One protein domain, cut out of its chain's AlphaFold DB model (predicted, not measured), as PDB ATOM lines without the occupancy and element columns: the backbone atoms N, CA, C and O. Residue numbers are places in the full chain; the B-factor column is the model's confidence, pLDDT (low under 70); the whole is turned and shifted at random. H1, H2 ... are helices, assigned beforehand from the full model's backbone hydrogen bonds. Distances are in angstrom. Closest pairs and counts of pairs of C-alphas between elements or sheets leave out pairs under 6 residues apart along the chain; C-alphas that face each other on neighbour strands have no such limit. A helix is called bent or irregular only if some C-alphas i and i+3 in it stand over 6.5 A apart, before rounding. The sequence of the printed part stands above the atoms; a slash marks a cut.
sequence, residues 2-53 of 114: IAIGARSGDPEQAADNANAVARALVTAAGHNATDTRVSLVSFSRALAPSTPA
ATOM      1  N   ILE A   2     233.065 242.365 305.806       89.38
ATOM      2  CA  ILE A   2     231.848 242.151 305.003       89.38
ATOM      3  C   ILE A   2     232.098 240.951 304.090       89.38
ATOM      4  O   ILE A   2     233.133 240.902 303.428       89.38
ATOM      5  N   ALA A   3     231.170 239.995 304.065       91.81
ATOM      6  CA  ALA A   3     231.214 238.838 303.176       91.81
ATOM      7  C   ALA A   3     230.075 238.928 302.157       91.81
ATOM      8  O   ALA A   3     228.942 239.251 302.512       91.81
ATOM      9  N   ILE A   4     230.389 238.644 300.896       92.75
ATOM     10  CA  ILE A   4     229.446 238.691 299.779       92.75
ATOM     11  C   ILE A   4     229.394 237.290 299.184       92.75
ATOM     12  O   ILE A   4     230.430 236.698 298.889       92.75
ATOM     13  N   GLY A   5     228.187 236.764 299.018       93.06
ATOM     14  CA  GLY A   5     227.945 235.477 298.383       93.06
ATOM     15  C   GLY A   5     226.761 235.568 297.434       93.06
ATOM     16  O   GLY A   5     225.944 236.483 297.524       93.06
ATOM     17  N   ALA A   6     226.666 234.600 296.534       93.12
ATOM     18  CA  ALA A   6     225.523 234.430 295.657       93.12
ATOM     19  C   ALA A   6     225.182 232.942 295.546       93.12
ATOM     20  O   ALA A   6     225.968 232.073 295.932       93.12
ATOM     21  N   ARG A   7     223.978 232.648 295.056       93.06
ATOM     22  CA  ARG A   7     223.480 231.283 294.895       93.06
ATOM     23  C   ARG A   7     223.030 231.084 293.454       93.06
ATOM     24  O   ARG A   7     222.345 231.938 292.902       93.06
ATOM     25  N   SER A   8     223.434 229.968 292.868       90.75
ATOM     26  CA  SER A   8     223.053 229.522 291.530       90.75
ATOM     27  C   SER A   8     223.097 227.993 291.500       90.75
ATOM     28  O   SER A   8     223.764 227.385 292.339       90.75
ATOM     29  N   GLY A   9     222.375 227.379 290.561       90.25
ATOM     30  CA  GLY A   9     222.522 225.949 290.267       90.25
ATOM     31  C   GLY A   9     223.866 225.616 289.609       90.25
ATOM     32  O   GLY A   9     224.310 224.477 289.684       90.25
ATOM     33  N   ASP A  10     224.518 226.620 289.022       92.44
ATOM     34  CA  ASP A  10     225.859 226.544 288.449       92.44
ATOM     35  C   ASP A  10     226.889 227.168 289.422       92.44
ATOM     36  O   ASP A  10     226.729 228.340 289.800       92.44
ATOM     37  N   PRO A  11     227.923 226.419 289.861       92.88
ATOM     38  CA  PRO A  11     228.923 226.910 290.806       92.88
ATOM     39  C   PRO A  11     229.765 228.074 290.262       92.88
ATOM     40  O   PRO A  11     230.141 228.948 291.051       92.88
ATOM     41  N   GLU A  12     230.035 228.138 288.955       95.12
ATOM     42  CA  GLU A  12     230.793 229.246 288.358       95.12
ATOM     43  C   GLU A  12     229.955 230.521 288.358       95.12
ATOM     44  O   GLU A  12     230.389 231.558 288.864       95.12
ATOM     45  N   GLN A  13     228.692 230.414 287.941       96.69
ATOM     46  CA  GLN A  13     227.762 231.543 287.966       96.69
ATOM     47  C   GLN A  13     227.573 232.103 289.386       96.69
ATOM     48  O   GLN A  13     227.416 233.313 289.570       96.69
ATOM     49  N   ALA A  14     227.581 231.245 290.412       96.12
ATOM     50  CA  ALA A  14     227.519 231.694 291.801       96.12
ATOM     51  C   ALA A  14     228.745 232.548 292.180       96.12
ATOM     52  O   ALA A  14     228.589 233.606 292.798       96.12
ATOM     53  N   ALA A  15     229.952 232.134 291.787       96.25
ATOM     54  CA  ALA A  15     231.167 232.908 292.032       96.25
ATOM     55  C   ALA A  15     231.177 234.222 291.237       96.25
ATOM     56  O   ALA A  15     231.497 235.278 291.792       96.25
ATOM     57  N   ASP A  16     230.768 234.188 289.970       97.50
ATOM     58  CA  ASP A  16     230.728 235.365 289.104       97.50
ATOM     59  C   ASP A  16     229.745 236.419 289.597       97.50
ATOM     60  O   ASP A  16     230.099 237.599 289.667       97.50
ATOM     61  N   ASN A  17     228.555 236.006 290.037       97.38
ATOM     62  CA  ASN A  17     227.568 236.910 290.623       97.38
ATOM     63  C   ASN A  17     228.110 237.578 291.897       97.38
ATOM     64  O   ASN A  17     227.992 238.795 292.057       97.38
ATOM     65  N   ALA A  18     228.751 236.813 292.786       97.19
ATOM     66  CA  ALA A  18     229.344 237.361 294.006       97.19
ATOM     67  C   ALA A  18     230.476 238.357 293.689       97.19
ATOM     68  O   ALA A  18     230.523 239.455 294.250       97.19
ATOM     69  N   ASN A  19     231.349 238.013 292.738       96.69
ATOM     70  CA  ASN A  19     232.431 238.882 292.276       96.69
ATOM     71  C   ASN A  19     231.902 240.149 291.580       96.69
ATOM     72  O   ASN A  19     232.472 241.228 291.751       96.69
ATOM     73  N   ALA A  20     230.812 240.048 290.814       97.38
ATOM     74  CA  ALA A  20     230.172 241.183 290.156       97.38
ATOM     75  C   ALA A  20     229.601 242.178 291.174       97.38
ATOM     76  O   ALA A  20     229.876 243.375 291.075       97.38
ATOM     77  N   VAL A  21     228.891 241.687 292.193       97.06
ATOM     78  CA  VAL A  21     228.360 242.528 293.277       97.06
ATOM     79  C   VAL A  21     229.494 243.188 294.060       97.06
ATOM     80  O   VAL A  21     229.432 244.388 294.320       97.06
ATOM     81  N   ALA A  22     230.565 242.455 294.376       96.69
ATOM     82  CA  ALA A  22     231.728 243.024 295.057       96.69
ATOM     83  C   ALA A  22     232.360 244.177 294.259       96.69
ATOM     84  O   ALA A  22     232.626 245.241 294.821       96.69
ATOM     85  N   ARG A  23     232.539 244.012 292.941       96.00
ATOM     86  CA  ARG A  23     233.046 245.083 292.063       96.00
ATOM     87  C   ARG A  23     232.101 246.282 292.010       96.00
ATOM     88  O   ARG A  23     232.567 247.419 292.090       96.00
ATOM     89  N   ALA A  24     230.796 246.038 291.902       96.75
ATOM     90  CA  ALA A  24     229.791 247.097 291.874       96.75
ATOM     91  C   ALA A  24     229.791 247.909 293.179       96.75
ATOM     92  O   ALA A  24     229.779 249.135 293.131       96.75
ATOM     93  N   LEU A  25     229.889 247.244 294.336       95.31
ATOM     94  CA  LEU A  25     229.955 247.900 295.645       95.31
ATOM     95  C   LEU A  25     231.229 248.723 295.827       95.31
ATOM     96  O   LEU A  25     231.150 249.853 296.300       95.31
ATOM     97  N   VAL A  26     232.392 248.196 295.431       95.31
ATOM     98  CA  VAL A  26     233.654 248.955 295.470       95.31
ATOM     99  C   VAL A  26     233.563 250.191 294.572       95.31
ATOM    100  O   VAL A  26     233.946 251.282 294.984       95.31
ATOM    101  N   THR A  27     232.984 250.045 293.379       95.94
ATOM    102  CA  THR A  27     232.779 251.158 292.440       95.94
ATOM    103  C   THR A  27     231.825 252.210 293.015       95.94
ATOM    104  O   THR A  27     232.114 253.403 292.972       95.94
ATOM    105  N   ALA A  28     230.701 251.787 293.600       94.06
ATOM    106  CA  ALA A  28     229.731 252.684 294.226       94.06
ATOM    107  C   ALA A  28     230.310 253.408 295.453       94.06
ATOM    108  O   ALA A  28     230.100 254.607 295.618       94.06
ATOM    109  N   ALA A  29     231.082 252.706 296.286       93.31
ATOM    110  CA  ALA A  29     231.774 253.316 297.417       93.31
ATOM    111  C   ALA A  29     232.814 254.343 296.959       93.31
ATOM    112  O   ALA A  29     232.907 255.405 297.563       93.31
ATOM    113  N   GLY A  30     233.532 254.071 295.864       94.06
ATOM    114  CA  GLY A  30     234.444 255.034 295.249       94.06
ATOM    115  C   GLY A  30     233.743 256.332 294.835       94.06
ATOM    116  O   GLY A  30     234.236 257.410 295.153       94.06
ATOM    117  N   HIS A  31     232.568 256.239 294.203       95.06
ATOM    118  CA  HIS A  31     231.781 257.419 293.819       95.06
ATOM    119  C   HIS A  31     231.276 258.234 295.020       95.06
ATOM    120  O   HIS A  31     231.180 259.452 294.920       95.06
ATOM    121  N   ASN A  32     231.004 257.588 296.158       93.75
ATOM    122  CA  ASN A  32     230.449 258.235 297.356       93.75
ATOM    123  C   ASN A  32     231.499 258.491 298.455       93.75
ATOM    124  O   ASN A  32     231.151 258.834 299.591       93.75
ATOM    125  N   ALA A  33     232.785 258.287 298.162       91.69
ATOM    126  CA  ALA A  33     233.848 258.329 299.164       91.69
ATOM    127  C   ALA A  33     234.025 259.728 299.780       91.69
ATOM    128  O   ALA A  33     234.380 259.835 300.952       91.69
ATOM    129  N   THR A  34     233.751 260.800 299.029       92.06
ATOM    130  CA  THR A  34     233.848 262.189 299.517       92.06
ATOM    131  C   THR A  34     232.814 262.501 300.590       92.06
ATOM    132  O   THR A  34     233.133 263.156 301.582       92.06
ATOM    133  N   ASP A  35     231.603 261.979 300.415       94.62
ATOM    134  CA  ASP A  35     230.452 262.299 301.257       94.62
ATOM    135  C   ASP A  35     230.403 261.388 302.486       94.62
ATOM    136  O   ASP A  35     230.061 261.815 303.587       94.62
ATOM    137  N   THR A  36     230.788 260.122 302.309       93.06
ATOM    138  CA  THR A  36     230.725 259.101 303.367       93.06
ATOM    139  C   THR A  36     232.037 258.933 304.127       93.06
ATOM    140  O   THR A  36     232.033 258.404 305.236       93.06
ATOM    141  N   ARG A  37     233.170 259.351 303.542       92.62
ATOM    142  CA  ARG A  37     234.536 259.056 304.019       92.62
ATOM    143  C   ARG A  37     234.815 257.568 304.261       92.62
ATOM    144  O   ARG A  37     235.697 257.223 305.045       92.62
ATOM    145  N   VAL A  38     234.094 256.681 303.575       91.44
ATOM    146  CA  VAL A  38     234.304 255.228 303.628       91.44
ATOM    147  C   VAL A  38     235.006 254.764 302.355       91.44
ATOM    148  O   VAL A  38     234.650 255.176 301.255       91.44
ATOM    149  N   SER A  39     235.983 253.866 302.504       89.31
ATOM    150  CA  SER A  39     236.644 253.177 301.392       89.31
ATOM    151  C   SER A  39     236.432 251.672 301.513       89.31
ATOM    152  O   SER A  39     236.611 251.096 302.589       89.31
ATOM    153  N   LEU A  40     236.034 251.035 300.412       92.31
ATOM    154  CA  LEU A  40     235.875 249.587 300.318       92.31
ATOM    155  C   LEU A  40     236.965 249.010 299.418       92.31
ATOM    156  O   LEU A  40     237.206 249.508 298.322       92.31
ATOM    157  N   VAL A  41     237.575 247.912 299.861       92.44
ATOM    158  CA  VAL A  41     238.559 247.149 299.089       92.44
ATOM    159  C   VAL A  41     238.176 245.673 299.073       92.44
ATOM    160  O   VAL A  41     237.694 245.129 300.069       92.44
ATOM    161  N   SER A  42     238.366 245.018 297.928       89.50
ATOM    162  CA  SER A  42     238.182 243.571 297.808       89.50
ATOM    163  C   SER A  42     239.438 242.867 298.312       89.50
ATOM    164  O   SER A  42     240.513 243.029 297.742       89.50
ATOM    165  N   PHE A  43     239.295 242.098 299.393       91.81
ATOM    166  CA  PHE A  43     240.395 241.320 299.967       91.81
ATOM    167  C   PHE A  43     240.695 240.054 299.161       91.81
ATOM    168  O   PHE A  43     241.851 239.687 298.977       91.81
ATOM    169  N   SER A  44     239.651 239.376 298.686       93.25
ATOM    170  CA  SER A  44     239.755 238.145 297.909       93.25
ATOM    171  C   SER A  44     238.585 238.025 296.935       93.25
ATOM    172  O   SER A  44     237.546 238.671 297.098       93.25
ATOM    173  N   ARG A  45     238.768 237.194 295.903       92.19
ATOM    174  CA  ARG A  45     237.691 236.837 294.974       92.19
ATOM    175  C   ARG A  45     236.881 235.669 295.521       92.19
ATOM    176  O   ARG A  45     237.423 234.788 296.188       92.19
ATOM    177  N   ALA A  46     235.599 235.643 295.178       93.94
ATOM    178  CA  ALA A  46     234.763 234.471 295.361       93.94
ATOM    179  C   ALA A  46     235.260 233.340 294.450       93.94
ATOM    180  O   ALA A  46     235.520 233.563 293.265       93.94
ATOM    181  N   LEU A  47     235.387 232.146 295.028       93.94
ATOM    182  CA  LEU A  47     235.728 230.911 294.327       93.94
ATOM    183  C   LEU A  47     234.461 230.095 294.073       93.94
ATOM    184  O   LEU A  47     233.527 230.133 294.878       93.94
ATOM    185  N   ALA A  48     234.454 229.346 292.970       93.56
ATOM    186  CA  ALA A  48     233.389 228.399 292.671       93.56
ATOM    187  C   ALA A  48     233.294 227.351 293.799       93.56
ATOM    188  O   ALA A  48     234.314 226.746 294.153       93.56
ATOM    189  N   PRO A  49     232.108 227.134 294.397       89.56
ATOM    190  CA  PRO A  49     231.936 226.110 295.419       89.56
ATOM    191  C   PRO A  49     232.225 224.717 294.848       89.56
ATOM    192  O   PRO A  49     231.651 224.336 293.832       89.56
ATOM    193  N   SER A  50     233.066 223.931 295.525       91.06
ATOM    194  CA  SER A  50     233.354 222.540 295.135       91.06
ATOM    195  C   SER A  50     232.212 221.575 295.461       91.06
ATOM    196  O   SER A  50     232.118 220.500 294.874       91.06
ATOM    197  N   THR A  51     231.333 221.952 296.392       87.31
ATOM    198  CA  THR A  51     230.155 221.177 296.790       87.31
ATOM    199  C   THR A  51     228.966 222.099 297.064       87.31
ATOM    200  O   THR A  51     229.166 223.198 297.595       87.31
ATOM    201  N   PRO A  52     227.720 221.670 296.783       84.25
ATOM    202  CA  PRO A  52     226.530 222.433 297.144       84.25
ATOM    203  C   PRO A  52     226.464 222.713 298.652       84.25
ATOM    204  O   PRO A  52     226.642 221.813 299.466       84.25
ATOM    205  N   ALA A  53     226.150 223.955 299.027       84.12
ATOM    206  CA  ALA A  53     225.960 224.344 300.430       84.12
ATOM    207  C   ALA A  53     224.566 223.974 300.984       84.12
ATOM    208  O   ALA A  53     224.303 224.133 302.175       84.12
TER     209      ALA A  53
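Overview. This is residues 2 to 53 of the 114 residues of an uncharacterized protein of Streptomyces sp. DfronAA-171 (UniProt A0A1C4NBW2). One long helix, H1, makes a rod, and the chain on both sides of it folds back along it. Residues 2 to 10 run toward the end where H1 begins and turn into it; at the far end the short helix H2 makes a corner, from which residues 37 to 53 run back along the length of H1. The printed part has 52 residues with two named helices, H1 then H2, and no named strand; the class is all helix, though only 25 residues are in named elements. The whole is loose, with a radius of gyration of the C-alphas of 13.0 A, and spans 41 by 15 by 13 A.

Arrangement. H1, residues 11 to 31, follows residues 2 to 10, which hold no named element. H2, residues 33 to 36, comes after a tight link of 1 residue, Asn 32. The two helices meet only through their link. In H1 every O i to N i+4 pair is within hydrogen-bond range. H2, with 4 residues, is too short for such a pair, and its 1 pair of O i and N i+3 is not within range. Neither helix is bent or irregular.

Along the chain. The printed part begins with C-alpha 2 at (231.848, 242.151, 305.003). H1 goes from Pro 11, C-alpha at (228.923, 226.910, 290.806), to His 31, C-alpha at (231.781, 257.419, 293.819), a length of 30.8 A. H2 goes from Ala 33 to Thr 36, 5.3 A, and ends with C-alpha 36 at (230.725, 259.101, 303.367). From there residues 37 to 53 follow, with no named element, as far as Ala 53, the last printed residue.

Size, cuts and confidence. The C-alphas of Asp 35 and Thr 51, the two farthest apart, are 41.4 A from each other; those of Ile 2 and Ala 53, the first and last printed, are 19.3 A apart. Residues 37 to 53 are a long stretch of 17 residues with no named element, their C-alphas 7 to 20 A from the mean of the C-alphas. The printed part has no cut. The mean pLDDT of the printed part of this predicted model is 93.2, and no printed residue is under 70.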